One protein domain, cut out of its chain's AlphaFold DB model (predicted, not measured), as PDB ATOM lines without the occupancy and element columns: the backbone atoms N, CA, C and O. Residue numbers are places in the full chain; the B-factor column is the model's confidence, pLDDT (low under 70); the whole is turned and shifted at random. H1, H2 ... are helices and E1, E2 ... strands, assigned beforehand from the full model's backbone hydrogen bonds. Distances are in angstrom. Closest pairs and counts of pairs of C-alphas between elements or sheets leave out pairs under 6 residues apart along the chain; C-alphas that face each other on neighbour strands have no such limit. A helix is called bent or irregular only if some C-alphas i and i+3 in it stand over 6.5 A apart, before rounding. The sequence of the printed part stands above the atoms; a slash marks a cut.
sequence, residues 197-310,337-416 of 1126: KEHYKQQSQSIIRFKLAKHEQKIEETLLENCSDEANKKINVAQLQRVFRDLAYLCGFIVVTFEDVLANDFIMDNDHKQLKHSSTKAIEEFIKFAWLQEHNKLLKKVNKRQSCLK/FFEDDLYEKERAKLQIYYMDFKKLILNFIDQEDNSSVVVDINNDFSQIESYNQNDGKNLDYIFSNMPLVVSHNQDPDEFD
ATOM      1  N   LYS A 197      20.571  -1.457 -33.146       87.94
ATOM      2  CA  LYS A 197      20.109  -0.175 -32.593       87.94
ATOM      3  C   LYS A 197      18.591  -0.148 -32.420       87.94
ATOM      4  O   LYS A 197      18.106   0.330 -31.392       87.94
ATOM      5  N   GLU A 198      17.832  -0.662 -33.390       88.25
ATOM      6  CA  GLU A 198      16.377  -0.753 -33.267       88.25
ATOM      7  C   GLU A 198      15.965  -1.733 -32.158       88.25
ATOM      8  O   GLU A 198      15.152  -1.373 -31.305       88.25
ATOM      9  N   HIS A 199      16.576  -2.920 -32.093       87.88
ATOM     10  CA  HIS A 199      16.328  -3.902 -31.035       87.88
ATOM     11  C   HIS A 199      16.570  -3.313 -29.633       87.88
ATOM     12  O   HIS A 199      15.675  -3.346 -28.782       87.88
ATOM     13  N   TYR A 200      17.726  -2.680 -29.397       87.44
ATOM     14  CA  TYR A 200      18.010  -2.016 -28.120       87.44
ATOM     15  C   TYR A 200      17.051  -0.854 -27.832       87.44
ATOM     16  O   TYR A 200      16.714  -0.623 -26.667       87.44
ATOM     17  N   LYS A 201      16.554  -0.139 -28.849       88.88
ATOM     18  CA  LYS A 201      15.526   0.898 -28.675       88.88
ATOM     19  C   LYS A 201      14.174   0.302 -28.264       88.88
ATOM     20  O   LYS A 201      13.582   0.778 -27.293       88.88
ATOM     21  N   GLN A 202      13.706  -0.760 -28.921       87.25
ATOM     22  CA  GLN A 202      12.466  -1.467 -28.561       87.25
ATOM     23  C   GLN A 202      12.551  -2.077 -27.144       87.25
ATOM     24  O   GLN A 202      11.613  -1.964 -26.341       87.25
ATOM     25  N   GLN A 203      13.708  -2.641 -26.777       88.50
ATOM     26  CA  GLN A 203      13.971  -3.124 -25.420       88.50
ATOM     27  C   GLN A 203      13.974  -1.967 -24.404       88.50
ATOM     28  O   GLN A 203      13.320  -2.057 -23.363       88.50
ATOM     29  N   SER A 204      14.611  -0.836 -24.729       90.12
ATOM     30  CA  SER A 204      14.641   0.372 -23.885       90.12
ATOM     31  C   SER A 204      13.247   0.936 -23.610       90.12
ATOM     32  O   SER A 204      12.931   1.281 -22.469       90.12
ATOM     33  N   GLN A 205      12.392   0.996 -24.637       89.25
ATOM     34  CA  GLN A 205      10.982   1.381 -24.514       89.25
ATOM     35  C   GLN A 205      10.229   0.444 -23.560       89.25
ATOM     36  O   GLN A 205       9.446   0.900 -22.723       89.25
ATOM     37  N   SER A 206      10.486  -0.859 -23.645       88.88
ATOM     38  CA  SER A 206       9.842  -1.865 -22.800       88.88
ATOM     39  C   SER A 206      10.319  -1.777 -21.344       88.88
ATOM     40  O   SER A 206       9.490  -1.695 -20.431       88.88
ATOM     41  N   ILE A 207      11.635  -1.672 -21.115       91.06
ATOM     42  CA  ILE A 207      12.242  -1.477 -19.789       91.06
ATOM     43  C   ILE A 207      11.719  -0.190 -19.144       91.06
ATOM     44  O   ILE A 207      11.290  -0.218 -17.987       91.06
ATOM     45  N   ILE A 208      11.700   0.940 -19.861       91.00
ATOM     46  CA  ILE A 208      11.261   2.205 -19.263       91.00
ATOM     47  C   ILE A 208       9.758   2.193 -18.951       91.00
ATOM     48  O   ILE A 208       9.371   2.619 -17.862       91.00
ATOM     49  N   ARG A 209       8.903   1.643 -19.830       88.56
ATOM     50  CA  ARG A 209       7.455   1.492 -19.572       88.56
ATOM     51  C   ARG A 209       7.212   0.626 -18.335       88.56
ATOM     52  O   ARG A 209       6.473   1.039 -17.438       88.56
ATOM     53  N   PHE A 210       7.900  -0.511 -18.243       89.69
ATOM     54  CA  PHE A 210       7.872  -1.405 -17.086       89.69
ATOM     55  C   PHE A 210       8.301  -0.706 -15.789       89.69
ATOM     56  O   PHE A 210       7.555  -0.712 -14.809       89.69
ATOM     57  N   LYS A 211       9.475  -0.062 -15.763       90.81
ATOM     58  CA  LYS A 211      10.013   0.594 -14.560       90.81
ATOM     59  C   LYS A 211       9.161   1.788 -14.122       90.81
ATOM     60  O   LYS A 211       8.911   1.942 -12.925       90.81
ATOM     61  N   LEU A 212       8.662   2.588 -15.071       88.56
ATOM     62  CA  LEU A 212       7.758   3.711 -14.798       88.56
ATOM     63  C   LEU A 212       6.406   3.257 -14.222       88.56
ATOM     64  O   LEU A 212       5.817   3.999 -13.440       88.56
ATOM     65  N   ALA A 213       5.919   2.061 -14.570       85.19
ATOM     66  CA  ALA A 213       4.726   1.467 -13.962       85.19
ATOM     67  C   ALA A 213       5.031   0.818 -12.596       85.19
ATOM     68  O   ALA A 213       4.364   1.120 -11.608       85.19
ATOM     69  N   LYS A 214       6.086  -0.009 -12.500       86.81
ATOM     70  CA  LYS A 214       6.520  -0.707 -11.269       86.81
ATOM     71  C   LYS A 214       6.764   0.229 -10.086       86.81
ATOM     72  O   LYS A 214       6.609  -0.168  -8.930       86.81
ATOM     73  N   HIS A 215       7.202   1.450 -10.370       86.50
ATOM     74  CA  HIS A 215       7.649   2.407  -9.365       86.50
ATOM     75  C   HIS A 215       6.847   3.710  -9.364       86.50
ATOM     76  O   HIS A 215       7.296   4.673  -8.752       86.50
ATOM     77  N   GLU A 216       5.665   3.748  -9.991       86.81
ATOM     78  CA  GLU A 216       4.876   4.973 -10.208       86.81
ATOM     79  C   GLU A 216       4.698   5.832  -8.941       86.81
ATOM     80  O   GLU A 216       4.966   7.031  -8.977       86.81
ATOM     81  N   GLN A 217       4.364   5.218  -7.799       84.62
ATOM     82  CA  GLN A 217       4.251   5.920  -6.511       84.62
ATOM     83  C   GLN A 217       5.583   6.533  -6.050       84.62
ATOM     84  O   GLN A 217       5.627   7.711  -5.717       84.62
ATOM     85  N   LYS A 218       6.688   5.775  -6.107       86.56
ATOM     86  CA  LYS A 218       8.032   6.271  -5.749       86.56
ATOM     87  C   LYS A 218       8.516   7.361  -6.700       86.56
ATOM     88  O   LYS A 218       9.267   8.246  -6.298       86.56
ATOM     89  N   ILE A 219       8.122   7.278  -7.969       86.12
ATOM     90  CA  ILE A 219       8.413   8.289  -8.980       86.12
ATOM     91  C   ILE A 219       7.650   9.571  -8.636       86.12
ATOM     92  O   ILE A 219       8.281  10.620  -8.576       86.12
ATOM     93  N   GLU A 220       6.348   9.507  -8.322       87.44
ATOM     94  CA  GLU A 220       5.608  10.679  -7.831       87.44
ATOM     95  C   GLU A 220       6.234  11.246  -6.544       87.44
ATOM     96  O   GLU A 220       6.511  12.440  -6.508       87.44
ATOM     97  N   GLU A 221       6.552  10.422  -5.541       88.00
ATOM     98  CA  GLU A 221       7.246  10.854  -4.315       88.00
ATOM     99  C   GLU A 221       8.562  11.594  -4.630       88.00
ATOM    100  O   GLU A 221       8.751  12.731  -4.203       88.00
ATOM    101  N   THR A 222       9.438  11.009  -5.456       88.31
ATOM    102  CA  THR A 222      10.743  11.596  -5.832       88.31
ATOM    103  C   THR A 222      10.598  12.898  -6.622       88.31
ATOM    104  O   THR A 222      11.390  13.831  -6.458       88.31
ATOM    105  N   LEU A 223       9.595  12.967  -7.502       87.62
ATOM    106  CA  LEU A 223       9.276  14.156  -8.284       87.62
ATOM    107  C   LEU A 223       8.729  15.274  -7.386       87.62
ATOM    108  O   LEU A 223       9.094  16.431  -7.582       87.62
ATOM    109  N   LEU A 224       7.909  14.942  -6.384       87.75
ATOM    110  CA  LEU A 224       7.382  15.887  -5.396       87.75
ATOM    111  C   LEU A 224       8.468  16.392  -4.438       87.75
ATOM    112  O   LEU A 224       8.574  17.602  -4.255       87.75
ATOM    113  N   GLU A 225       9.331  15.519  -3.911       87.56
ATOM    114  CA  GLU A 225      10.479  15.911  -3.071       87.56
ATOM    115  C   GLU A 225      11.472  16.840  -3.796       87.56
ATOM    116  O   GLU A 225      12.191  17.614  -3.160       87.56
ATOM    117  N   ASN A 226      11.522  16.778  -5.130       86.25
ATOM    118  CA  ASN A 226      12.342  17.656  -5.964       86.25
ATOM    119  C   ASN A 226      11.554  18.829  -6.587       86.25
ATOM    120  O   ASN A 226      12.128  19.588  -7.373       86.25
ATOM    121  N   CYS A 227      10.276  19.035  -6.247       87.12
ATOM    122  CA  CYS A 227       9.529  20.201  -6.723       87.12
ATOM    123  C   CYS A 227      10.077  21.500  -6.114       87.12
ATOM    124  O   CYS A 227      10.205  21.653  -4.905       87.12
ATOM    125  N   SER A 228      10.349  22.478  -6.978       77.12
ATOM    126  CA  SER A 228      10.666  23.863  -6.592       77.12
ATOM    127  C   SER A 228       9.453  24.647  -6.068       77.12
ATOM    128  O   SER A 228       9.608  25.715  -5.483       77.12
ATOM    129  N   ASP A 229       8.250  24.120  -6.306       76.75
ATOM    130  CA  ASP A 229       6.956  24.676  -5.918       76.75
ATOM    131  C   ASP A 229       6.006  23.498  -5.638       76.75
ATOM    132  O   ASP A 229       5.548  22.825  -6.568       76.75
ATOM    133  N   GLU A 230       5.760  23.220  -4.354       76.38
ATOM    134  CA  GLU A 230       4.872  22.141  -3.889       76.38
ATOM    135  C   GLU A 230       3.412  22.370  -4.307       76.38
ATOM    136  O   GLU A 230       2.706  21.419  -4.646       76.38
ATOM    137  N   ALA A 231       2.956  23.628  -4.326       77.38
ATOM    138  CA  ALA A 231       1.563  23.979  -4.595       77.38
ATOM    139  C   ALA A 231       1.190  23.771  -6.071       77.38
ATOM    140  O   ALA A 231       0.080  23.335  -6.373       77.38
ATOM    141  N   ASN A 232       2.121  24.042  -6.992       77.12
ATOM    142  CA  ASN A 232       1.942  23.786  -8.424       77.12
ATOM    143  C   ASN A 232       2.534  22.444  -8.901       77.12
ATOM    144  O   ASN A 232       2.388  22.122 -10.083       77.12
ATOM    145  N   LYS A 233       3.199  21.677  -8.021       88.06
ATOM    146  CA  LYS A 233       3.911  20.421  -8.328       88.06
ATOM    147  C   LYS A 233       4.852  20.549  -9.544       88.06
ATOM    148  O   LYS A 233       4.732  19.823 -10.542       88.06
ATOM    149  N   LYS A 234       5.762  21.530  -9.471       88.94
ATOM    150  CA  LYS A 234       6.680  21.916 -10.560       88.94
ATOM    151  C   LYS A 234       8.158  21.720 -10.235       88.94
ATOM    152  O   LYS A 234       8.663  22.209  -9.222       88.94
ATOM    153  N   ILE A 235       8.878  21.130 -11.184       89.50
ATOM    154  CA  ILE A 235      10.313  20.838 -11.100       89.50
ATOM    155  C   ILE A 235      11.056  21.764 -12.062       89.50
ATOM    156  O   ILE A 235      10.669  21.902 -13.221       89.50
ATOM    157  N   ASN A 236      12.115  22.410 -11.586       90.19
ATOM    158  CA  ASN A 236      12.987  23.249 -12.403       90.19
ATOM    159  C   ASN A 236      13.842  22.365 -13.334       90.19
ATOM    160  O   ASN A 236      14.318  21.314 -12.902       90.19
ATOM    161  N   VAL A 237      14.079  22.773 -14.583       87.81
ATOM    162  CA  VAL A 237      14.893  21.982 -15.532       87.81
ATOM    163  C   VAL A 237      16.292  21.689 -14.971       87.81
ATOM    164  O   VAL A 237      16.771  20.560 -15.081       87.81
ATOM    165  N   ALA A 238      16.904  22.631 -14.246       86.00
ATOM    166  CA  ALA A 238      18.188  22.423 -13.569       86.00
ATOM    167  C   ALA A 238      18.168  21.346 -12.454       86.00
ATOM    168  O   ALA A 238      19.225  20.861 -12.054       86.00
ATOM    169  N   GLN A 239      16.996  20.941 -11.945       89.69
ATOM    170  CA  GLN A 239      16.862  19.861 -10.952       89.69
ATOM    171  C   GLN A 239      16.766  18.465 -11.594       89.69
ATOM    172  O   GLN A 239      16.957  17.465 -10.900       89.69
ATOM    173  N   LEU A 240      16.511  18.363 -12.905       89.50
ATOM    174  CA  LEU A 240      16.267  17.081 -13.580       89.50
ATOM    175  C   LEU A 240      17.461  16.116 -13.502       89.50
ATOM    176  O   LEU A 240      17.253  14.916 -13.338       89.50
ATOM    177  N   GLN A 241      18.703  16.621 -13.503       90.06
ATOM    178  CA  GLN A 241      19.909  15.790 -13.339       90.06
ATOM    179  C   GLN A 241      19.952  15.077 -11.973       90.06
ATOM    180  O   GLN A 241      20.508  13.983 -11.844       90.06
ATOM    181  N   ARG A 242      19.359  15.688 -10.936       88.31
ATOM    182  CA  ARG A 242      19.189  15.059  -9.623       88.31
ATOM    183  C   ARG A 242      18.039  14.059  -9.649       88.31
ATOM    184  O   ARG A 242      18.248  12.929  -9.226       88.31
ATOM    185  N   VAL A 243      16.882  14.442 -10.194       89.50
ATOM    186  CA  VAL A 243      15.721  13.544 -10.337       89.50
ATOM    187  C   VAL A 243      16.125  12.246 -11.038       89.50
ATOM    188  O   VAL A 243      15.844  11.176 -10.517       89.50
ATOM    189  N   PHE A 244      16.859  12.310 -12.152       86.19
ATOM    190  CA  PHE A 244      17.333  11.109 -12.851       86.19
ATOM    191  C   PHE A 244      18.258  10.231 -12.003       86.19
ATOM    192  O   PHE A 244      18.141   9.011 -12.047       86.19
ATOM    193  N   ARG A 245      19.144  10.823 -11.195       84.56
ATOM    194  CA  ARG A 245      20.023  10.073 -10.283       84.56
ATOM    195  C   ARG A 245      19.239   9.389  -9.163       84.56
ATOM    196  O   ARG A 245      19.515   8.233  -8.844       84.56
ATOM    197  N   ASP A 246      18.273  10.098  -8.589       87.75
ATOM    198  CA  ASP A 246      17.424   9.598  -7.509       87.75
ATOM    199  C   ASP A 246      16.490   8.485  -8.049       87.75
ATOM    200  O   ASP A 246      16.378   7.417  -7.444       87.75
ATOM    201  N   LEU A 247      15.929   8.651  -9.257       86.38
ATOM    202  CA  LEU A 247      15.140   7.625  -9.956       86.38
ATOM    203  C   LEU A 247      15.964   6.404 -10.374       86.38
ATOM    204  O   LEU A 247      15.494   5.283 -10.181       86.38
ATOM    205  N   ALA A 248      17.183   6.588 -10.889       85.38
ATOM    206  CA  ALA A 248      18.064   5.481 -11.254       85.38
ATOM    207  C   ALA A 248      18.373   4.584 -10.044       85.38
ATOM    208  O   ALA A 248      18.324   3.360 -10.141       85.38
ATOM    209  N   TYR A 249      18.590   5.192  -8.874       83.81
ATOM    210  CA  TYR A 249      18.774   4.477  -7.611       83.81
ATOM    211  C   TYR A 249      17.489   3.795  -7.100       83.81
ATOM    212  O   TYR A 249      17.549   2.683  -6.577       83.81
ATOM    213  N   LEU A 250      16.321   4.433  -7.238       84.88
ATOM    214  CA  LEU A 250      15.048   3.918  -6.707       84.88
ATOM    215  C   LEU A 250      14.368   2.863  -7.590       84.88
ATOM    216  O   LEU A 250      13.631   2.020  -7.068       84.88
ATOM    217  N   CYS A 251      14.603   2.929  -8.902       88.44
ATOM    218  CA  CYS A 251      14.012   2.054  -9.913       88.44
ATOM    219  C   CYS A 251      15.010   1.021 -10.464       88.44
ATOM    220  O   CYS A 251      14.595   0.028 -11.058       88.44
ATOM    221  N   GLY A 252      16.318   1.232 -10.288       88.38
ATOM    222  CA  GLY A 252      17.355   0.336 -10.803       88.38
ATOM    223  C   GLY A 252      17.391   0.278 -12.328       88.38
ATOM    224  O   GLY A 252      17.431  -0.807 -12.895       88.38
ATOM    225  N   PHE A 253      17.327   1.432 -12.991       91.12
ATOM    226  CA  PHE A 253      17.640   1.569 -14.416       91.12
ATOM    227  C   PHE A 253      18.552   2.777 -14.621       91.12
ATOM    228  O   PHE A 253      18.554   3.698 -13.806       91.12
ATOM    229  N   ILE A 254      19.297   2.801 -15.718       90.44
ATOM    230  CA  ILE A 254      20.038   3.978 -16.186       90.44
ATOM    231  C   ILE A 254      19.746   4.211 -17.657       90.44
ATOM    232  O   ILE A 254      19.420   3.280 -18.385       90.44
ATOM    233  N   VAL A 255      19.898   5.462 -18.076       90.62
ATOM    234  CA  VAL A 255      20.005   5.820 -19.490       90.62
ATOM    235  C   VAL A 255      21.490   5.990 -19.805       90.62
ATOM    236  O   VAL A 255      22.196   6.598 -19.000       90.62
ATOM    237  N   VAL A 256      21.955   5.433 -20.917       91.62
ATOM    238  CA  VAL A 256      23.334   5.441 -21.450       91.62
ATOM    239  C   VAL A 256      23.272   5.672 -22.965       91.62
ATOM    240  O   VAL A 256      22.177   5.633 -23.518       91.62
ATOM    241  N   THR A 257      24.385   5.919 -23.660       91.00
ATOM    242  CA  THR A 257      24.358   6.033 -25.138       91.00
ATOM    243  C   THR A 257      24.636   4.695 -25.820       91.00
ATOM    244  O   THR A 257      25.363   3.866 -25.284       91.00
ATOM    245  N   PHE A 258      24.059   4.478 -27.000       89.00
ATOM    246  CA  PHE A 258      24.214   3.264 -27.807       89.00
ATOM    247  C   PHE A 258      25.680   3.006 -28.187       89.00
ATOM    248  O   PHE A 258      26.135   1.869 -28.136       89.00
ATOM    249  N   GLU A 259      26.440   4.073 -28.457       88.81
ATOM    250  CA  GLU A 259      27.892   4.019 -28.676       88.81
ATOM    251  C   GLU A 259      28.607   3.391 -27.469       88.81
ATOM    252  O   GLU A 259      29.436   2.500 -27.630       88.81
ATOM    253  N   ASP A 260      28.245   3.803 -26.246       85.44
ATOM    254  CA  ASP A 260      28.773   3.192 -25.024       85.44
ATOM    255  C   ASP A 260      28.263   1.755 -24.827       85.44
ATOM    256  O   ASP A 260      28.969   0.956 -24.215       85.44
ATOM    257  N   VAL A 261      27.058   1.410 -25.301       84.88
ATOM    258  CA  VAL A 261      26.505   0.049 -25.168       84.88
ATOM    259  C   VAL A 261      27.303  -0.958 -25.986       84.88
ATOM    260  O   VAL A 261      27.686  -1.988 -25.435       84.88
ATOM    261  N   LEU A 262      27.617  -0.630 -27.243       82.94
ATOM    262  CA  LEU A 262      28.470  -1.466 -28.091       82.94
ATOM    263  C   LEU A 262      29.928  -1.475 -27.602       82.94
ATOM    264  O   LEU A 262      30.549  -2.525 -27.500       82.94
ATOM    265  N   ALA A 263      30.491  -0.313 -27.252       80.94
ATOM    266  CA  ALA A 263      31.931  -0.176 -27.004       80.94
ATOM    267  C   ALA A 263      32.449  -0.747 -25.664       80.94
ATOM    268  O   ALA A 263      33.636  -0.596 -25.367       80.94
ATOM    269  N   ASN A 264      31.590  -1.327 -24.817       69.38
ATOM    270  CA  ASN A 264      31.971  -1.786 -23.472       69.38
ATOM    271  C   ASN A 264      31.566  -3.237 -23.148       69.38
ATOM    272  O   ASN A 264      31.729  -3.607 -21.986       69.38
ATOM    273  N   ASP A 265      31.035  -4.018 -24.106       58.19
ATOM    274  CA  ASP A 265      30.554  -5.406 -23.921       58.19
ATOM    275  C   ASP A 265      29.873  -5.619 -22.557       58.19
ATOM    276  O   ASP A 265      30.467  -6.175 -21.630       58.19
ATOM    277  N   PHE A 266      28.635  -5.129 -22.390       60.97
ATOM    278  CA  PHE A 266      27.953  -5.004 -21.083       60.97
ATOM    279  C   PHE A 266      27.496  -6.332 -20.424       60.97
ATOM    280  O   PHE A 266      26.383  -6.475 -19.908       60.97
ATOM    281  N   ILE A 267      28.404  -7.300 -20.346       47.56
ATOM    282  CA  ILE A 267      28.288  -8.598 -19.688       47.56
ATOM    283  C   ILE A 267      28.460  -8.414 -18.169       47.56
ATOM    284  O   ILE A 267      29.466  -8.791 -17.576       47.56
ATOM    285  N   MET A 268      27.441  -7.836 -17.521       52.75
ATOM    286  CA  MET A 268      27.187  -7.872 -16.064       52.75
ATOM    287  C   MET A 268      28.258  -7.295 -15.107       52.75
ATOM    288  O   MET A 268      28.010  -7.255 -13.897       52.75
ATOM    289  N   ASP A 269      29.429  -6.860 -15.581       47.25
ATOM    290  CA  ASP A 269      30.568  -6.616 -14.694       47.25
ATOM    291  C   ASP A 269      30.616  -5.210 -14.064       47.25
ATOM    292  O   ASP A 269      30.063  -4.221 -14.546       47.25
ATOM    293  N   ASN A 270      31.243  -5.122 -12.890       49.69
ATOM    294  CA  ASN A 270      30.881  -4.129 -11.869       49.69
ATOM    295  C   ASN A 270      31.617  -2.777 -11.980       49.69
ATOM    296  O   ASN A 270      31.676  -2.030 -10.995       49.69
ATOM    297  N   ASP A 271      32.196  -2.419 -13.132       54.38
ATOM    298  CA  ASP A 271      33.000  -1.191 -13.244       54.38
ATOM    299  C   ASP A 271      32.150   0.076 -13.480       54.38
ATOM    300  O   ASP A 271      32.161   0.727 -14.526       54.38
ATOM    301  N   HIS A 272      31.421   0.471 -12.429       59.34
ATOM    302  CA  HIS A 272      30.472   1.595 -12.363       59.34
ATOM    303  C   HIS A 272      31.027   2.996 -12.749       59.34
ATOM    304  O   HIS A 272      30.349   4.007 -12.548       59.34
ATOM    305  N   LYS A 273      32.266   3.109 -13.248       63.84
ATOM    306  CA  LYS A 273      32.908   4.370 -13.654       63.84
ATOM    307  C   LYS A 273      32.532   4.805 -15.071       63.84
ATOM    308  O   LYS A 273      32.198   5.977 -15.235       63.84
ATOM    309  N   GLN A 274      32.580   3.910 -16.063       64.62
ATOM    310  CA  GLN A 274      32.212   4.219 -17.458       64.62
ATOM    311  C   GLN A 274      30.712   4.506 -17.561       64.62
ATOM    312  O   GLN A 274      30.325   5.605 -17.955       64.62
ATOM    313  N   LEU A 275      29.894   3.597 -17.016       65.56
ATOM    314  CA  LEU A 275      28.444   3.736 -16.804       65.56
ATOM    315  C   LEU A 275      28.036   5.131 -16.291       65.56
ATOM    316  O   LEU A 275      27.079   5.729 -16.773       65.56
ATOM    317  N   LYS A 276      28.792   5.691 -15.337       74.94
ATOM    318  CA  LYS A 276      28.521   7.022 -14.777       74.94
ATOM    319  C   LYS A 276      28.783   8.171 -15.765       74.94
ATOM    320  O   LYS A 276      28.078   9.176 -15.696       74.94
ATOM    321  N   HIS A 277      29.787   8.067 -16.634       75.06
ATOM    322  CA  HIS A 277      30.091   9.110 -17.621       75.06
ATOM    323  C   HIS A 277      29.087   9.064 -18.775       75.06
ATOM    324  O   HIS A 277      28.439  10.079 -19.027       75.06
ATOM    325  N   SER A 278      28.864   7.880 -19.359       77.25
ATOM    326  CA  SER A 278      27.830   7.654 -20.380       77.25
ATOM    327  C   SER A 278      26.461   8.167 -19.927       77.25
ATOM    328  O   SER A 278      25.831   8.990 -20.591       77.25
ATOM    329  N   SER A 279      26.043   7.784 -18.715       85.69
ATOM    330  CA  SER A 279      24.757   8.220 -18.175       85.69
ATOM    331  C   SER A 279      24.694   9.726 -17.905       85.69
ATOM    332  O   SER A 279      23.621  10.314 -17.976       85.69
ATOM    333  N   THR A 280      25.827  10.396 -17.670       87.56
ATOM    334  CA  THR A 280      25.842  11.864 -17.559       87.56
ATOM    335  C   THR A 280      25.569  12.529 -18.918       87.56
ATOM    336  O   THR A 280      24.751  13.446 -18.956       87.56
ATOM    337  N   LYS A 281      26.149  12.025 -20.024       89.06
ATOM    338  CA  LYS A 281      25.881  12.494 -21.404       89.06
ATOM    339  C   LYS A 281      24.393  12.345 -21.759       89.06
ATOM    340  O   LYS A 281      23.731  13.344 -22.029       89.06
ATOM    341  N   ALA A 282      23.838  11.137 -21.626       88.12
ATOM    342  CA  ALA A 282      22.429  10.864 -21.938       88.12
ATOM    343  C   ALA A 282      21.436  11.669 -21.064       88.12
ATOM    344  O   ALA A 282      20.384  12.107 -21.533       88.12
ATOM    345  N   ILE A 283      21.768  11.920 -19.788       90.12
ATOM    346  CA  ILE A 283      20.957  12.786 -18.917       90.12
ATOM    347  C   ILE A 283      21.038  14.256 -19.361       90.12
ATOM    348  O   ILE A 283      20.031  14.957 -19.304       90.12
ATOM    349  N   GLU A 284      22.193  14.752 -19.805       91.44
ATOM    350  CA  GLU A 284      22.329  16.132 -20.294       91.44
ATOM    351  C   GLU A 284      21.593  16.351 -21.628       91.44
ATOM    352  O   GLU A 284      20.925  17.375 -21.790       91.44
ATOM    353  N   GLU A 285      21.597  15.353 -22.517       92.00
ATOM    354  CA  GLU A 285      20.762  15.306 -23.726       92.00
ATOM    355  C   GLU A 285      19.260  15.340 -23.381       92.00
ATOM    356  O   GLU A 285      18.527  16.187 -23.904       92.00
ATOM    357  N   PHE A 286      18.801  14.526 -22.417       92.31
ATOM    358  CA  PHE A 286      17.419  14.592 -21.919       92.31
ATOM    359  C   PHE A 286      17.059  15.975 -21.351       92.31
ATOM    360  O   PHE A 286      15.945  16.462 -21.556       92.31
ATOM    361  N   ILE A 287      17.973  16.633 -20.631       93.44
ATOM    362  CA  ILE A 287      17.719  17.954 -20.031       93.44
ATOM    363  C   ILE A 287      17.580  19.031 -21.115       93.44
ATOM    364  O   ILE A 287      16.673  19.865 -21.013       93.44
ATOM    365  N   LYS A 288      18.405  18.990 -22.175       93.38
ATOM    366  CA  LYS A 288      18.223  19.855 -23.353       93.38
ATOM    367  C   LYS A 288      16.885  19.577 -24.045       93.38
ATOM    368  O   LYS A 288      16.132  20.518 -24.287       93.38
ATOM    369  N   PHE A 289      16.525  18.309 -24.270       93.81
ATOM    370  CA  PHE A 289      15.227  17.933 -24.847       93.81
ATOM    371  C   PHE A 289      14.037  18.437 -24.010       93.81
ATOM    372  O   PHE A 289      13.108  19.048 -24.543       93.81
ATOM    373  N   ALA A 290      14.064  18.238 -22.689       93.00
ATOM    374  CA  ALA A 290      13.002  18.670 -21.784       93.00
ATOM    375  C   ALA A 290      12.844  20.203 -21.755       93.00
ATOM    376  O   ALA A 290      11.713  20.701 -21.737       93.00
ATOM    377  N   TRP A 291      13.956  20.950 -21.807       94.81
ATOM    378  CA  TRP A 291      13.929  22.399 -22.019       94.81
ATOM    379  C   TRP A 291      13.298  22.755 -23.370       94.81
ATOM    380  O   TRP A 291      12.329  23.511 -23.394       94.81
ATOM    381  N   LEU A 292      13.783  22.175 -24.472       93.81
ATOM    382  CA  LEU A 292      13.333  22.481 -25.832       93.81
ATOM    383  C   LEU A 292      11.829  22.216 -26.017       93.81
ATOM    384  O   LEU A 292      11.132  23.006 -26.661       93.81
ATOM    385  N   GLN A 293      11.294  21.150 -25.415       94.06
ATOM    386  CA  GLN A 293       9.862  20.836 -25.437       94.06
ATOM    387  C   GLN A 293       9.014  21.902 -24.726       94.06
ATOM    388  O   GLN A 293       8.007  22.359 -25.277       94.06
ATOM    389  N   GLU A 294       9.403  22.347 -23.528       91.94
ATOM    390  CA  GLU A 294       8.676  23.415 -22.830       91.94
ATOM    391  C   GLU A 294       8.901  24.796 -23.446       91.94
ATOM    392  O   GLU A 294       7.943  25.562 -23.546       91.94
ATOM    393  N   HIS A 295      10.104  25.106 -23.933       92.00
ATOM    394  CA  HIS A 295      10.378  26.333 -24.680       92.00
ATOM    395  C   HIS A 295       9.438  26.428 -25.892       92.00
ATOM    396  O   HIS A 295       8.711  27.409 -26.058       92.00
ATOM    397  N   ASN A 296       9.308  25.345 -26.665       91.69
ATOM    398  CA  ASN A 296       8.347  25.262 -27.762       91.69
ATOM    399  C   ASN A 296       6.878  25.341 -27.303       91.69
ATOM    400  O   ASN A 296       6.065  25.983 -27.976       91.69
ATOM    401  N   LYS A 297       6.499  24.750 -26.157       90.50
ATOM    402  CA  LYS A 297       5.156  24.944 -25.563       90.50
ATOM    403  C   LYS A 297       4.919  26.414 -25.174       90.50
ATOM    404  O   LYS A 297       3.794  26.895 -25.328       90.50
ATOM    405  N   LEU A 298       5.930  27.134 -24.682       86.69
ATOM    406  CA  LEU A 298       5.858  28.555 -24.320       86.69
ATOM    407  C   LEU A 298       5.762  29.451 -25.561       86.69
ATOM    408  O   LEU A 298       4.816  30.236 -25.645       86.69
ATOM    409  N   LEU A 299       6.624  29.265 -26.566       86.50
ATOM    410  CA  LEU A 299       6.532  29.960 -27.858       86.50
ATOM    411  C   LEU A 299       5.157  29.761 -28.508       86.50
ATOM    412  O   LEU A 299       4.511  30.729 -28.905       86.50
ATOM    413  N   LYS A 300       4.635  28.526 -28.539       89.25
ATOM    414  CA  LYS A 300       3.287  28.234 -29.066       89.25
ATOM    415  C   LYS A 300       2.186  28.962 -28.276       89.25
ATOM    416  O   LYS A 300       1.227  29.439 -28.886       89.25
ATOM    417  N   LYS A 301       2.317  29.127 -26.950       86.56
ATOM    418  CA  LYS A 301       1.387  29.932 -26.124       86.56
ATOM    419  C   LYS A 301       1.494  31.435 -26.432       86.56
ATOM    420  O   LYS A 301       0.456  32.088 -26.555       86.56
ATOM    421  N   VAL A 302       2.703  31.980 -26.594       84.44
ATOM    422  CA  VAL A 302       2.943  33.394 -26.952       84.44
ATOM    423  C   VAL A 302       2.404  33.699 -28.352       84.44
ATOM    424  O   VAL A 302       1.565  34.586 -28.503       84.44
ATOM    425  N   ASN A 303       2.773  32.902 -29.354       80.44
ATOM    426  CA  ASN A 303       2.322  33.059 -30.739       80.44
ATOM    427  C   ASN A 303       0.799  32.875 -30.872       80.44
ATOM    428  O   ASN A 303       0.142  33.600 -31.626       80.44
ATOM    429  N   LYS A 304       0.183  31.979 -30.082       84.38
ATOM    430  CA  LYS A 304      -1.283  31.880 -30.009       84.38
ATOM    431  C   LYS A 304      -1.908  33.155 -29.433       84.38
ATOM    432  O   LYS A 304      -2.836  33.677 -30.035       84.38
ATOM    433  N   ARG A 305      -1.378  33.712 -28.334       76.00
ATOM    434  CA  ARG A 305      -1.856  34.997 -27.779       76.00
ATOM    435  C   ARG A 305      -1.724  36.139 -28.792       76.00
ATOM    436  O   ARG A 305      -2.706  36.832 -29.034       76.00
ATOM    437  N   GLN A 306      -0.566  36.283 -29.437       77.12
ATOM    438  CA  GLN A 306      -0.343  37.300 -30.472       77.12
ATOM    439  C   GLN A 306      -1.279  37.134 -31.680       77.12
ATOM    440  O   GLN A 306      -1.811  38.122 -32.178       77.12
ATOM    441  N   SER A 307      -1.530  35.904 -32.144       77.12
ATOM    442  CA  SER A 307      -2.461  35.670 -33.261       77.12
ATOM    443  C   SER A 307      -3.927  35.908 -32.878       77.12
ATOM    444  O   SER A 307      -4.681  36.431 -33.695       77.12
ATOM    445  N   CYS A 308      -4.331  35.615 -31.637       73.44
ATOM    446  CA  CYS A 308      -5.648  35.990 -31.113       73.44
ATOM    447  C   CYS A 308      -5.818  37.513 -30.990       73.44
ATOM    448  O   CYS A 308      -6.879  38.017 -31.341       73.44
ATOM    449  N   LEU A 309      -4.783  38.243 -30.555       68.44
ATOM    450  CA  LEU A 309      -4.778  39.713 -30.523       68.44
ATOM    451  C   LEU A 309      -4.889  40.299 -31.941       68.44
ATOM    452  O   LEU A 309      -5.803  41.065 -32.216       68.44
ATOM    453  N   LYS A 310      -4.048  39.853 -32.886       74.12
ATOM    454  CA  LYS A 310      -4.130  40.283 -34.297       74.12
ATOM    455  C   LYS A 310      -5.496  39.996 -34.939       74.12
ATOM    456  O   LYS A 310      -5.940  40.767 -35.779       74.12
ATOM    457  N   PHE A 337      20.122  35.025 -29.718       76.38
ATOM    458  CA  PHE A 337      20.856  34.056 -28.910       76.38
ATOM    459  C   PHE A 337      20.969  32.739 -29.674       76.38
ATOM    460  O   PHE A 337      19.994  32.287 -30.276       76.38
ATOM    461  N   PHE A 338      22.146  32.117 -29.622       87.62
ATOM    462  CA  PHE A 338      22.302  30.727 -30.036       87.62
ATOM    463  C   PHE A 338      21.574  29.801 -29.051       87.62
ATOM    464  O   PHE A 338      21.271  30.194 -27.921       87.62
ATOM    465  N   GLU A 339      21.280  28.571 -29.473       86.81
ATOM    466  CA  GLU A 339      20.456  27.647 -28.685       86.81
ATOM    467  C   GLU A 339      21.056  27.367 -27.297       86.81
ATOM    468  O   GLU A 339      20.345  27.451 -26.298       86.81
ATOM    469  N   ASP A 340      22.374  27.162 -27.209       88.19
ATOM    470  CA  ASP A 340      23.078  26.953 -25.938       88.19
ATOM    471  C   ASP A 340      23.077  28.195 -25.023       88.19
ATOM    472  O   ASP A 340      22.867  28.065 -23.816       88.19
ATOM    473  N   ASP A 341      23.230  29.408 -25.575       88.19
ATOM    474  CA  ASP A 341      23.127  30.665 -24.809       88.19
ATOM    475  C   ASP A 341      21.723  30.858 -24.216       88.19
ATOM    476  O   ASP A 341      21.560  31.417 -23.125       88.19
ATOM    477  N   LEU A 342      20.696  30.442 -24.961       89.69
ATOM    478  CA  LEU A 342      19.301  30.532 -24.547       89.69
ATOM    479  C   LEU A 342      18.976  29.458 -23.499       89.69
ATOM    480  O   LEU A 342      18.413  29.784 -22.452       89.69
ATOM    481  N   TYR A 343      19.417  28.219 -23.728       91.44
ATOM    482  CA  TYR A 343      19.342  27.111 -22.779       91.44
ATOM    483  C   TYR A 343      19.996  27.470 -21.437       91.44
ATOM    484  O   TYR A 343      19.350  27.343 -20.398       91.44
ATOM    485  N   GLU A 344      21.221  28.003 -21.423       90.50
ATOM    486  CA  GLU A 344      21.899  28.424 -20.186       90.50
ATOM    487  C   GLU A 344      21.119  29.505 -19.414       90.50
ATOM    488  O   GLU A 344      21.027  29.456 -18.183       90.50
ATOM    489  N   LYS A 345      20.488  30.454 -20.119       87.75
ATOM    490  CA  LYS A 345      19.681  31.533 -19.512       87.75
ATOM    491  C   LYS A 345      18.303  31.086 -19.026       87.75
ATOM    492  O   LYS A 345      17.744  31.725 -18.124       87.75
ATOM    493  N   GLU A 346      17.732  30.045 -19.628       88.94
ATOM    494  CA  GLU A 346      16.375  29.578 -19.347       88.94
ATOM    495  C   GLU A 346      16.305  28.340 -18.453       88.94
ATOM    496  O   GLU A 346      15.366  28.244 -17.663       88.94
ATOM    497  N   ARG A 347      17.277  27.420 -18.495       87.69
ATOM    498  CA  ARG A 347      17.234  26.134 -17.765       87.69
ATOM    499  C   ARG A 347      17.093  26.259 -16.247       87.69
ATOM    500  O   ARG A 347      16.629  25.327 -15.605       87.69
ATOM    501  N   ALA A 348      17.474  27.404 -15.679       85.50
ATOM    502  CA  ALA A 348      17.318  27.723 -14.257       85.50
ATOM    503  C   ALA A 348      15.996  28.446 -13.916       85.50
ATOM    504  O   ALA A 348      15.694  28.656 -12.741       85.50
ATOM    505  N   LYS A 349      15.206  28.846 -14.920       87.00
ATOM    506  CA  LYS A 349      13.908  29.538 -14.784       87.00
ATOM    507  C   LYS A 349      12.738  28.664 -15.232       87.00
ATOM    508  O   LYS A 349      11.639  28.784 -14.696       87.00
ATOM    509  N   LEU A 350      12.964  27.825 -16.239       89.12
ATOM    510  CA  LEU A 350      11.941  26.993 -16.846       89.12
ATOM    511  C   LEU A 350      11.584  25.825 -15.912       89.12
ATOM    512  O   LEU A 350      12.452  25.164 -15.340       89.12
ATOM    513  N   GLN A 351      10.283  25.574 -15.773       90.62
ATOM    514  CA  GLN A 351       9.724  24.525 -14.926       90.62
ATOM    515  C   GLN A 351       8.850  23.571 -15.746       90.62
ATOM    516  O   GLN A 351       7.953  24.024 -16.461       90.62
ATOM    517  N   ILE A 352       9.048  22.266 -15.566       91.44
ATOM    518  CA  ILE A 352       8.118  21.229 -16.031       91.44
ATOM    519  C   ILE A 352       7.072  20.924 -14.947       91.44
ATOM    520  O   ILE A 352       7.338  21.047 -13.747       91.44
ATOM    521  N   TYR A 353       5.888  20.472 -15.358       89.31
ATOM    522  CA  TYR A 353       4.932  19.827 -14.454       89.31
ATOM    523  C   TYR A 353       5.289  18.351 -14.288       89.31
ATOM    524  O   TYR A 353       5.572  17.674 -15.277       89.31
ATOM    525  N   TYR A 354       5.203  17.816 -13.067       84.75
ATOM    526  CA  TYR A 354       5.548  16.410 -12.820       84.75
ATOM    527  C   TYR A 354       4.692  15.411 -13.635       84.75
ATOM    528  O   TYR A 354       5.210  14.407 -14.113       84.75
ATOM    529  N   MET A 355       3.419  15.734 -13.906       85.62
ATOM    530  CA  MET A 355       2.531  14.931 -14.770       85.62
ATOM    531  C   MET A 355       2.996  14.833 -16.232       85.62
ATOM    532  O   MET A 355       2.625  13.893 -16.936       85.62
ATOM    533  N   ASP A 356       3.787  15.795 -16.712       90.25
ATOM    534  CA  ASP A 356       4.359  15.758 -18.059       90.25
ATOM    535  C   ASP A 356       5.729  15.055 -18.084       90.25
ATOM    536  O   ASP A 356       6.138  14.600 -19.148       90.25
ATOM    537  N   PHE A 357       6.402  14.857 -16.940       90.19
ATOM    538  CA  PHE A 357       7.697  14.161 -16.857       90.19
ATOM    539  C   PHE A 357       7.641  12.729 -17.417       90.19
ATOM    540  O   PHE A 357       8.493  12.353 -18.220       90.19
ATOM    541  N   LYS A 358       6.598  11.956 -17.069       88.12
ATOM    542  CA  LYS A 358       6.392  10.587 -17.583       88.12
ATOM    543  C   LYS A 358       6.297  10.559 -19.116       88.12
ATOM    544  O   LYS A 358       6.818   9.646 -19.744       88.12
ATOM    545  N   LYS A 359       5.678  11.585 -19.717       91.12
ATOM    546  CA  LYS A 359       5.578  11.745 -21.178       91.12
ATOM    547  C   LYS A 359       6.889  12.235 -21.785       91.12
ATOM    548  O   LYS A 359       7.263  11.759 -22.840       91.12
ATOM    549  N   LEU A 360       7.597  13.157 -21.128       92.12
ATOM    550  CA  LEU A 360       8.895  13.646 -21.601       92.12
ATOM    551  C   LEU A 360       9.929  12.516 -21.672       92.12
ATOM    552  O   LEU A 360      10.645  12.443 -22.661       92.12
ATOM    553  N   ILE A 361       9.978  11.612 -20.684       89.69
ATOM    554  CA  ILE A 361      10.866  10.435 -20.731       89.69
ATOM    555  C   ILE A 361      10.507   9.497 -21.887       89.69
ATOM    556  O   ILE A 361      11.397   9.110 -22.638       89.69
ATOM    557  N   LEU A 362       9.226   9.145 -22.040       89.00
ATOM    558  CA  LEU A 362       8.786   8.261 -23.124       89.00
ATOM    559  C   LEU A 362       9.074   8.894 -24.489       89.00
ATOM    560  O   LEU A 362       9.810   8.316 -25.279       89.00
ATOM    561  N   ASN A 363       8.631  10.135 -24.708       92.88
ATOM    562  CA  ASN A 363       8.875  10.869 -25.948       92.88
ATOM    563  C   ASN A 363      10.371  11.013 -26.279       92.88
ATOM    564  O   ASN A 363      10.707  10.995 -27.456       92.88
ATOM    565  N   PHE A 364      11.250  11.183 -25.284       92.88
ATOM    566  CA  PHE A 364      12.699  11.244 -25.500       92.88
ATOM    567  C   PHE A 364      13.223   9.919 -26.058       92.88
ATOM    568  O   PHE A 364      13.873   9.911 -27.096       92.88
ATOM    569  N   ILE A 365      12.907   8.796 -25.409       89.31
ATOM    570  CA  ILE A 365      13.351   7.455 -25.831       89.31
ATOM    571  C   ILE A 365      12.704   7.049 -27.166       89.31
ATOM    572  O   ILE A 365      13.320   6.354 -27.966       89.31
ATOM    573  N   ASP A 366      11.488   7.524 -27.444       87.56
ATOM    574  CA  ASP A 366      10.774   7.245 -28.689       87.56
ATOM    575  C   ASP A 366      11.348   8.008 -29.909       87.56
ATOM    576  O   ASP A 366      11.167   7.538 -31.036       87.56
ATOM    577  N   GLN A 367      12.085   9.120 -29.737       90.19
ATOM    578  CA  GLN A 367      12.671   9.891 -30.854       90.19
ATOM    579  C   GLN A 367      13.575   9.043 -31.763       90.19
ATOM    580  O   GLN A 367      14.410   8.271 -31.293       90.19
ATOM    581  N   GLU A 368      13.437   9.208 -33.078       82.81
ATOM    582  CA  GLU A 368      14.220   8.497 -34.105       82.81
ATOM    583  C   GLU A 368      15.724   8.807 -34.009       82.81
ATOM    584  O   GLU A 368      16.540   7.885 -33.993       82.81
ATOM    585  N   ASP A 369      16.080  10.080 -33.815       84.62
ATOM    586  CA  ASP A 369      17.472  10.541 -33.703       84.62
ATOM    587  C   ASP A 369      18.168  10.151 -32.386       84.62
ATOM    588  O   ASP A 369      19.380  10.328 -32.252       84.62
ATOM    589  N   ASN A 370      17.432   9.666 -31.378       85.62
ATOM    590  CA  ASN A 370      18.003   9.479 -30.048       85.62
ATOM    591  C   ASN A 370      18.961   8.278 -30.005       85.62
ATOM    592  O   ASN A 370      18.603   7.152 -30.352       85.62
ATOM    593  N   SER A 371      20.183   8.525 -29.531       88.19
ATOM    594  CA  SER A 371      21.189   7.490 -29.271       88.19
ATOM    595  C   SER A 371      21.058   6.855 -27.879       88.19
ATOM    596  O   SER A 371      21.802   5.936 -27.559       88.19
ATOM    597  N   SER A 372      20.137   7.325 -27.033       91.12
ATOM    598  CA  SER A 372      19.979   6.861 -25.653       91.12
ATOM    599  C   SER A 372      19.297   5.491 -25.531       91.12
ATOM    600  O   SER A 372      18.157   5.309 -25.954       91.12
ATOM    601  N   VAL A 373      19.960   4.568 -24.834       90.94
ATOM    602  CA  VAL A 373      19.497   3.218 -24.468       90.94
ATOM    603  C   VAL A 373      19.219   3.163 -22.961       90.94
ATOM    604  O   VAL A 373      19.907   3.811 -22.168       90.94
ATOM    605  N   VAL A 374      18.212   2.395 -22.537       92.31
ATOM    606  CA  VAL A 374      17.853   2.189 -21.124       92.31
ATOM    607  C   VAL A 374      18.241   0.785 -20.671       92.31
ATOM    608  O   VAL A 374      17.684  -0.197 -21.148       92.31
ATOM    609  N   VAL A 375      19.141   0.695 -19.691       89.94
ATOM    610  CA  VAL A 375      19.647  -0.572 -19.134       89.94
ATOM    611  C   VAL A 375      19.054  -0.821 -17.744       89.94
ATOM    612  O   VAL A 375      19.089   0.060 -16.878       89.94
ATOM    613  N   ASP A 376      18.524  -2.026 -17.505       90.75
ATOM    614  CA  ASP A 376      18.018  -2.468 -16.196       90.75
ATOM    615  C   ASP A 376      19.150  -3.024 -15.315       90.75
ATOM    616  O   ASP A 376      19.586  -4.161 -15.472       90.75
ATOM    617  N   ILE A 377      19.590  -2.235 -14.331       87.25
ATOM    618  CA  ILE A 377      20.665  -2.606 -13.393       87.25
ATOM    619  C   ILE A 377      20.237  -3.744 -12.454       87.25
ATOM    620  O   ILE A 377      21.070  -4.525 -12.000       87.25
ATOM    621  N   ASN A 378      18.945  -3.838 -12.132       85.94
ATOM    622  CA  ASN A 378      18.431  -4.871 -11.229       85.94
ATOM    623  C   ASN A 378      18.158  -6.200 -11.948       85.94
ATOM    624  O   ASN A 378      17.831  -7.184 -11.282       85.94
ATOM    625  N   ASN A 379      18.221  -6.215 -13.284       85.31
ATOM    626  CA  ASN A 379      17.784  -7.326 -14.125       85.31
ATOM    627  C   ASN A 379      16.325  -7.761 -13.825       85.31
ATOM    628  O   ASN A 379      15.980  -8.940 -13.902       85.31
ATOM    629  N   ASP A 380      15.469  -6.816 -13.402       84.12
ATOM    630  CA  ASP A 380      14.065  -7.067 -13.036       84.12
ATOM    631  C   ASP A 380      13.222  -7.432 -14.268       84.12
ATOM    632  O   ASP A 380      12.321  -8.267 -14.191       84.12
ATOM    633  N   PHE A 381      13.481  -6.741 -15.380       85.75
ATOM    634  CA  PHE A 381      12.763  -6.882 -16.639       85.75
ATOM    635  C   PHE A 381      13.004  -8.263 -17.255       85.75
ATOM    636  O   PHE A 381      12.048  -9.003 -17.474       85.75
ATOM    637  N   SER A 382      14.268  -8.658 -17.434       82.00
ATOM    638  CA  SER A 382      14.617  -9.923 -18.090       82.00
ATOM    639  C   SER A 382      14.249 -11.153 -17.246       82.00
ATOM    640  O   SER A 382      13.958 -12.218 -17.789       82.00
ATOM    641  N   GLN A 383      14.152 -11.018 -15.914       81.69
ATOM    642  CA  GLN A 383      13.517 -12.040 -15.067       81.69
ATOM    643  C   GLN A 383      12.054 -12.278 -15.470       81.69
ATOM    644  O   GLN A 383      11.640 -13.423 -15.624       81.69
ATOM    645  N   ILE A 384      11.272 -11.217 -15.682       79.69
ATOM    646  CA  ILE A 384       9.869 -11.326 -16.110       79.69
ATOM    647  C   ILE A 384       9.762 -11.804 -17.563       79.69
ATOM    648  O   ILE A 384       8.932 -12.656 -17.864       79.69
ATOM    649  N   GLU A 385      10.625 -11.315 -18.449       78.56
ATOM    650  CA  GLU A 385      10.735 -11.746 -19.847       78.56
ATOM    651  C   GLU A 385      10.971 -13.262 -19.958       78.56
ATOM    652  O   GLU A 385      10.173 -13.964 -20.580       78.56
ATOM    653  N   SER A 386      11.973 -13.788 -19.241       77.44
ATOM    654  CA  SER A 386      12.271 -15.227 -19.156       77.44
ATOM    655  C   SER A 386      11.115 -16.056 -18.577       77.44
ATOM    656  O   SER A 386      10.906 -17.203 -18.972       77.44
ATOM    657  N   TYR A 387      10.305 -15.479 -17.684       71.88
ATOM    658  CA  TYR A 387       9.115 -16.142 -17.149       71.88
ATOM    659  C   TYR A 387       8.003 -16.227 -18.208       71.88
ATOM    660  O   TYR A 387       7.394 -17.280 -18.386       71.88
ATOM    661  N   ASN A 388       7.778 -15.146 -18.962       66.50
ATOM    662  CA  ASN A 388       6.737 -15.062 -19.993       66.50
ATOM    663  C   ASN A 388       7.051 -15.864 -21.261       66.50
ATOM    664  O   ASN A 388       6.116 -16.340 -21.905       66.50
ATOM    665  N   GLN A 389       8.330 -16.074 -21.595       67.31
ATOM    666  CA  GLN A 389       8.750 -16.957 -22.698       67.31
ATOM    667  C   GLN A 389       8.202 -18.391 -22.546       67.31
ATOM    668  O   GLN A 389       7.919 -19.046 -23.543       67.31
ATOM    669  N   ASN A 390       7.977 -18.856 -21.311       57.34
ATOM    670  CA  ASN A 390       7.361 -20.159 -21.026       57.34
ATOM    671  C   ASN A 390       5.819 -20.143 -21.082       57.34
ATOM    672  O   ASN A 390       5.194 -21.200 -21.126       57.34
ATOM    673  N   ASP A 391       5.209 -18.957 -21.034       55.62
ATOM    674  CA  ASP A 391       3.787 -18.745 -20.727       55.62
ATOM    675  C   ASP A 391       2.991 -18.173 -21.923       55.62
ATOM    676  O   ASP A 391       1.771 -18.020 -21.843       55.62
ATOM    677  N   GLY A 392       3.675 -17.834 -23.027       54.84
ATOM    678  CA  GLY A 392       3.090 -17.403 -24.308       54.84
ATOM    679  C   GLY A 392       2.394 -16.033 -24.299       54.84
ATOM    680  O   GLY A 392       1.686 -15.689 -25.245       54.84
ATOM    681  N   LYS A 393       2.548 -15.246 -23.228       61.22
ATOM    682  CA  LYS A 393       1.819 -13.983 -23.020       61.22
ATOM    683  C   LYS A 393       2.617 -12.786 -23.528       61.22
ATOM    684  O   LYS A 393       3.730 -12.539 -23.075       61.22
ATOM    685  N   ASN A 394       2.007 -12.002 -24.417       66.38
ATOM    686  CA  ASN A 394       2.574 -10.746 -24.911       66.38
ATOM    687  C   ASN A 394       2.807  -9.751 -23.747       66.38
ATOM    688  O   ASN A 394       1.904  -9.496 -22.945       66.38
ATOM    689  N   LEU A 395       4.007  -9.165 -23.690       61.28
ATOM    690  CA  LEU A 395       4.425  -8.170 -22.697       61.28
ATOM    691  C   LEU A 395       3.482  -6.949 -22.619       61.28
ATOM    692  O   LEU A 395       3.214  -6.461 -21.520       61.28
ATOM    693  N   ASP A 396       2.882  -6.508 -23.731       60.41
ATOM    694  CA  ASP A 396       1.910  -5.400 -23.734       60.41
ATOM    695  C   ASP A 396       0.637  -5.713 -22.925       60.41
ATOM    696  O   ASP A 396       0.050  -4.820 -22.301       60.41
ATOM    697  N   TYR A 397       0.223  -6.985 -22.853       62.72
ATOM    698  CA  TYR A 397      -0.885  -7.411 -21.985       62.72
ATOM    699  C   TYR A 397      -0.527  -7.269 -20.498       62.72
ATOM    700  O   TYR A 397      -1.395  -7.024 -19.658       62.72
ATOM    701  N   ILE A 398       0.758  -7.380 -20.159       61.47
ATOM    702  CA  ILE A 398       1.246  -7.195 -18.794       61.47
ATOM    703  C   ILE A 398       1.322  -5.701 -18.480       61.47
ATOM    704  O   ILE A 398       0.738  -5.275 -17.485       61.47
ATOM    705  N   PHE A 399       1.934  -4.876 -19.335       61.38
ATOM    706  CA  PHE A 399       2.051  -3.430 -19.084       61.38
ATOM    707  C   PHE A 399       0.693  -2.716 -19.010       61.38
ATOM    708  O   PHE A 399       0.513  -1.833 -18.170       61.38
ATOM    709  N   SER A 400      -0.290  -3.136 -19.812       61.69
ATOM    710  CA  SER A 400      -1.660  -2.596 -19.770       61.69
ATOM    711  C   SER A 400      -2.459  -2.981 -18.511       61.69
ATOM    712  O   SER A 400      -3.408  -2.276 -18.159       61.69
ATOM    713  N   ASN A 401      -2.060  -4.034 -17.788       56.19
ATOM    714  CA  ASN A 401      -2.679  -4.461 -16.523       56.19
ATOM    715  C   ASN A 401      -1.821  -4.169 -15.274       56.19
ATOM    716  O   ASN A 401      -2.332  -4.176 -14.153       56.19
ATOM    717  N   MET A 402      -0.537  -3.844 -15.448       54.38
ATOM    718  CA  MET A 402       0.429  -3.611 -14.370       54.38
ATOM    719  C   MET A 402       0.002  -2.573 -13.305       54.38
ATOM    720  O   MET A 402       0.277  -2.818 -12.128       54.38
ATOM    721  N   PRO A 403      -0.702  -1.464 -13.627       49.94
ATOM    722  CA  PRO A 403      -1.156  -0.503 -12.615       49.94
ATOM    723  C   PRO A 403      -2.071  -1.098 -11.531       49.94
ATOM    724  O   PRO A 403      -2.034  -0.645 -10.385       49.94
ATOM    725  N   LEU A 404      -2.852  -2.144 -11.840       47.81
ATOM    726  CA  LEU A 404      -3.668  -2.832 -10.831       47.81
ATOM    727  C   LEU A 404      -2.771  -3.610  -9.856       47.81
ATOM    728  O   LEU A 404      -2.876  -3.432  -8.645       47.81
ATOM    729  N   VAL A 405      -1.802  -4.363 -10.389       47.62
ATOM    730  CA  VAL A 405      -0.825  -5.144  -9.602       47.62
ATOM    731  C   VAL A 405       0.003  -4.247  -8.674       47.62
ATOM    732  O   VAL A 405       0.334  -4.635  -7.555       47.62
ATOM    733  N   VAL A 406       0.334  -3.027  -9.110       45.66
ATOM    734  CA  VAL A 406       1.117  -2.079  -8.302       45.66
ATOM    735  C   VAL A 406       0.250  -1.366  -7.255       45.66
ATOM    736  O   VAL A 406       0.697  -1.191  -6.120       45.66
ATOM    737  N   SER A 407      -0.994  -0.997  -7.580       43.88
ATOM    738  CA  SER A 407      -1.835  -0.164  -6.703       43.88
ATOM    739  C   SER A 407      -2.415  -0.876  -5.468       43.88
ATOM    740  O   SER A 407      -2.880  -0.195  -4.551       43.88
ATOM    741  N   HIS A 408      -2.368  -2.212  -5.393       43.97
ATOM    742  CA  HIS A 408      -2.921  -3.006  -4.277       43.97
ATOM    743  C   HIS A 408      -1.884  -3.809  -3.460       43.97
ATOM    744  O   HIS A 408      -2.223  -4.756  -2.757       43.97
ATOM    745  N   ASN A 409      -0.626  -3.351  -3.429       42.53
ATOM    746  CA  ASN A 409       0.472  -3.888  -2.598       42.53
ATOM    747  C   ASN A 409       0.300  -3.746  -1.058       42.53
ATOM    748  O   ASN A 409       1.297  -3.754  -0.333       42.53
ATOM    749  N   GLN A 410      -0.919  -3.582  -0.527       46.12
ATOM    750  CA  GLN A 410      -1.139  -3.480   0.926       46.12
ATOM    751  C   GLN A 410      -1.380  -4.836   1.607       46.12
ATOM    752  O   GLN A 410      -0.834  -5.031   2.689       46.12
ATOM    753  N   ASP A 411      -2.067  -5.785   0.961       47.72
ATOM    754  CA  ASP A 411      -2.142  -7.186   1.413       47.72
ATOM    755  C   ASP A 411      -2.236  -8.151   0.204       47.72
ATOM    756  O   ASP A 411      -3.322  -8.369  -0.338       47.72
ATOM    757  N   PRO A 412      -1.115  -8.758  -0.247       49.25
ATOM    758  CA  PRO A 412      -1.130  -9.713  -1.361       49.25
ATOM    759  C   PRO A 412      -1.821 -11.039  -1.005       49.25
ATOM    760  O   PRO A 412      -2.244 -11.763  -1.900       49.25
ATOM    761  N   ASP A 413      -1.976 -11.337   0.290       51.47
ATOM    762  CA  ASP A 413      -2.614 -12.556   0.803       51.47
ATOM    763  C   ASP A 413      -4.163 -12.562   0.574       51.47
ATOM    764  O   ASP A 413      -4.819 -13.568   0.860       51.47
ATOM    765  N   GLU A 414      -4.767 -11.472   0.057       53.44
ATOM    766  CA  GLU A 414      -6.222 -11.342  -0.211       53.44
ATOM    767  C   GLU A 414      -6.593 -11.055  -1.693       53.44
ATOM    768  O   GLU A 414      -7.764 -11.153  -2.067       53.44
ATOM    769  N   PHE A 415      -5.626 -10.757  -2.572       57.78
ATOM    770  CA  PHE A 415      -5.891 -10.316  -3.953       57.78
ATOM    771  C   PHE A 415      -6.040 -11.477  -4.963       57.78
ATOM    772  O   PHE A 415      -5.062 -12.022  -5.476       57.78
ATOM    773  N   ASP A 416      -7.283 -11.832  -5.301       73.19
ATOM    774  CA  ASP A 416      -7.615 -12.823  -6.339       73.19
ATOM    775  C   ASP A 416      -7.697 -12.167  -7.736       73.19
ATOM    776  O   ASP A 416      -8.752 -11.696  -8.171       73.19
TER     777      ASP A 416
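Overview. This is residues 197 to 310 and 337 to 416 of the 1126 residues of an uncharacterized protein of Stylonychia lemnae (UniProt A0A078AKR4). A small two-stranded sheet, E2 and E4, lies between H1 and residues 274 to 286 of the long helix H5, with H7 in the middle of the body and H2 and H3 packed together nearby. The last part of H5, residues 299 to 310, sticks out as an arm at one end, while H8 and H9 lie towards the other. The 194 printed residues include nine named helices and four named strands, in the order H1 H2 E1 H3 E2 H4 H5 H6 E3 H7 E4 H8 H9; E1 and E3, like E2 and E4, form an antiparallel pair. The class is mostly helix, and the whole is compact, with a radius of gyration of the C-alphas of 18.8 A and spans of 62 by 45 by 29 A.

Along the chain. H1, residues 197 to 214, begins at C-alpha 197 (20.109, -0.175, -32.593) and is 25.3 A long. H2 is 216 to 225, E1 234 to 236, and H3 237 to 251, 20.7 A. E2 is 253 to 257, 13.4 A, and H4 258 to 262. H5, 272 to 310, is 56.3 A long and ends at (-4.130, 40.283, -34.297). H6 is 339 to 346, E3 351 to 353, H7 354 to 366, 19.1 A, E4 372 to 376, 13.4 A, and H8 380 to 389. H9, 395 to 407, is 18.9 A long. H3 is only just irregular, with C-alphas 238 and 241 6.9 A apart; H9 is irregular, with C-alphas 400 and 403 7.5 A apart.

Arrangement. H7 is the hub. It touches H1 at a shallow tilt of 20 degrees, opposite ways, closest at C-alphas 205 and 365, 6.7 A. Its residues 360 to 364 alone touch H5, closest at C-alphas 290 and 360, 6.5 A. Residue 354 alone only just touches H2, with 3 pairs of C-alphas within 8 A, the closest being 223 and 354, 6.3 A. H2 touches H3, closest at C-alphas 223 and 243, 6.8 A; H3 touches H5, closest at 241 and 283, 6.4 A. H1 touches H9 with residues 209 to 214 alone, closest at C-alphas 214 and 406, 6.3 A. H4 and H8 are each close to H1 but not clearly touching, at 7.2 A and 6.3 A; so is H6 to H5, at 7.2 A. The closest C-alphas of E4 and H1, 374 and 204, are 4.6 A apart, and those of E2 and H5, 256 and 279, 4.5 A. N 254 and O 375 are within hydrogen-bond range at 3.0 A, as are N 352 of E3 and O 235 of E1 at 2.9 A. Every O i to N i+4 pair is within range in H1, H2, H4, H6 and H8, against 8 of 11 in H3, 34 of 35 in H5, 7 of 9 in H7 and 5 of 9 in H9.

Size, cuts and confidence. The C-alphas farthest apart, of Lys 310 and Asp 413, are 63.5 A apart. Residues 311 to 336 are cut out, with 26.3 A between C-alphas 310 and 337. Of the links printed whole, none is long. Residues 408 to 414 stand free. Mean pLDDT of the printed part is 80.4; residues 264 to 275, 309 and 388 to 415 are under 70.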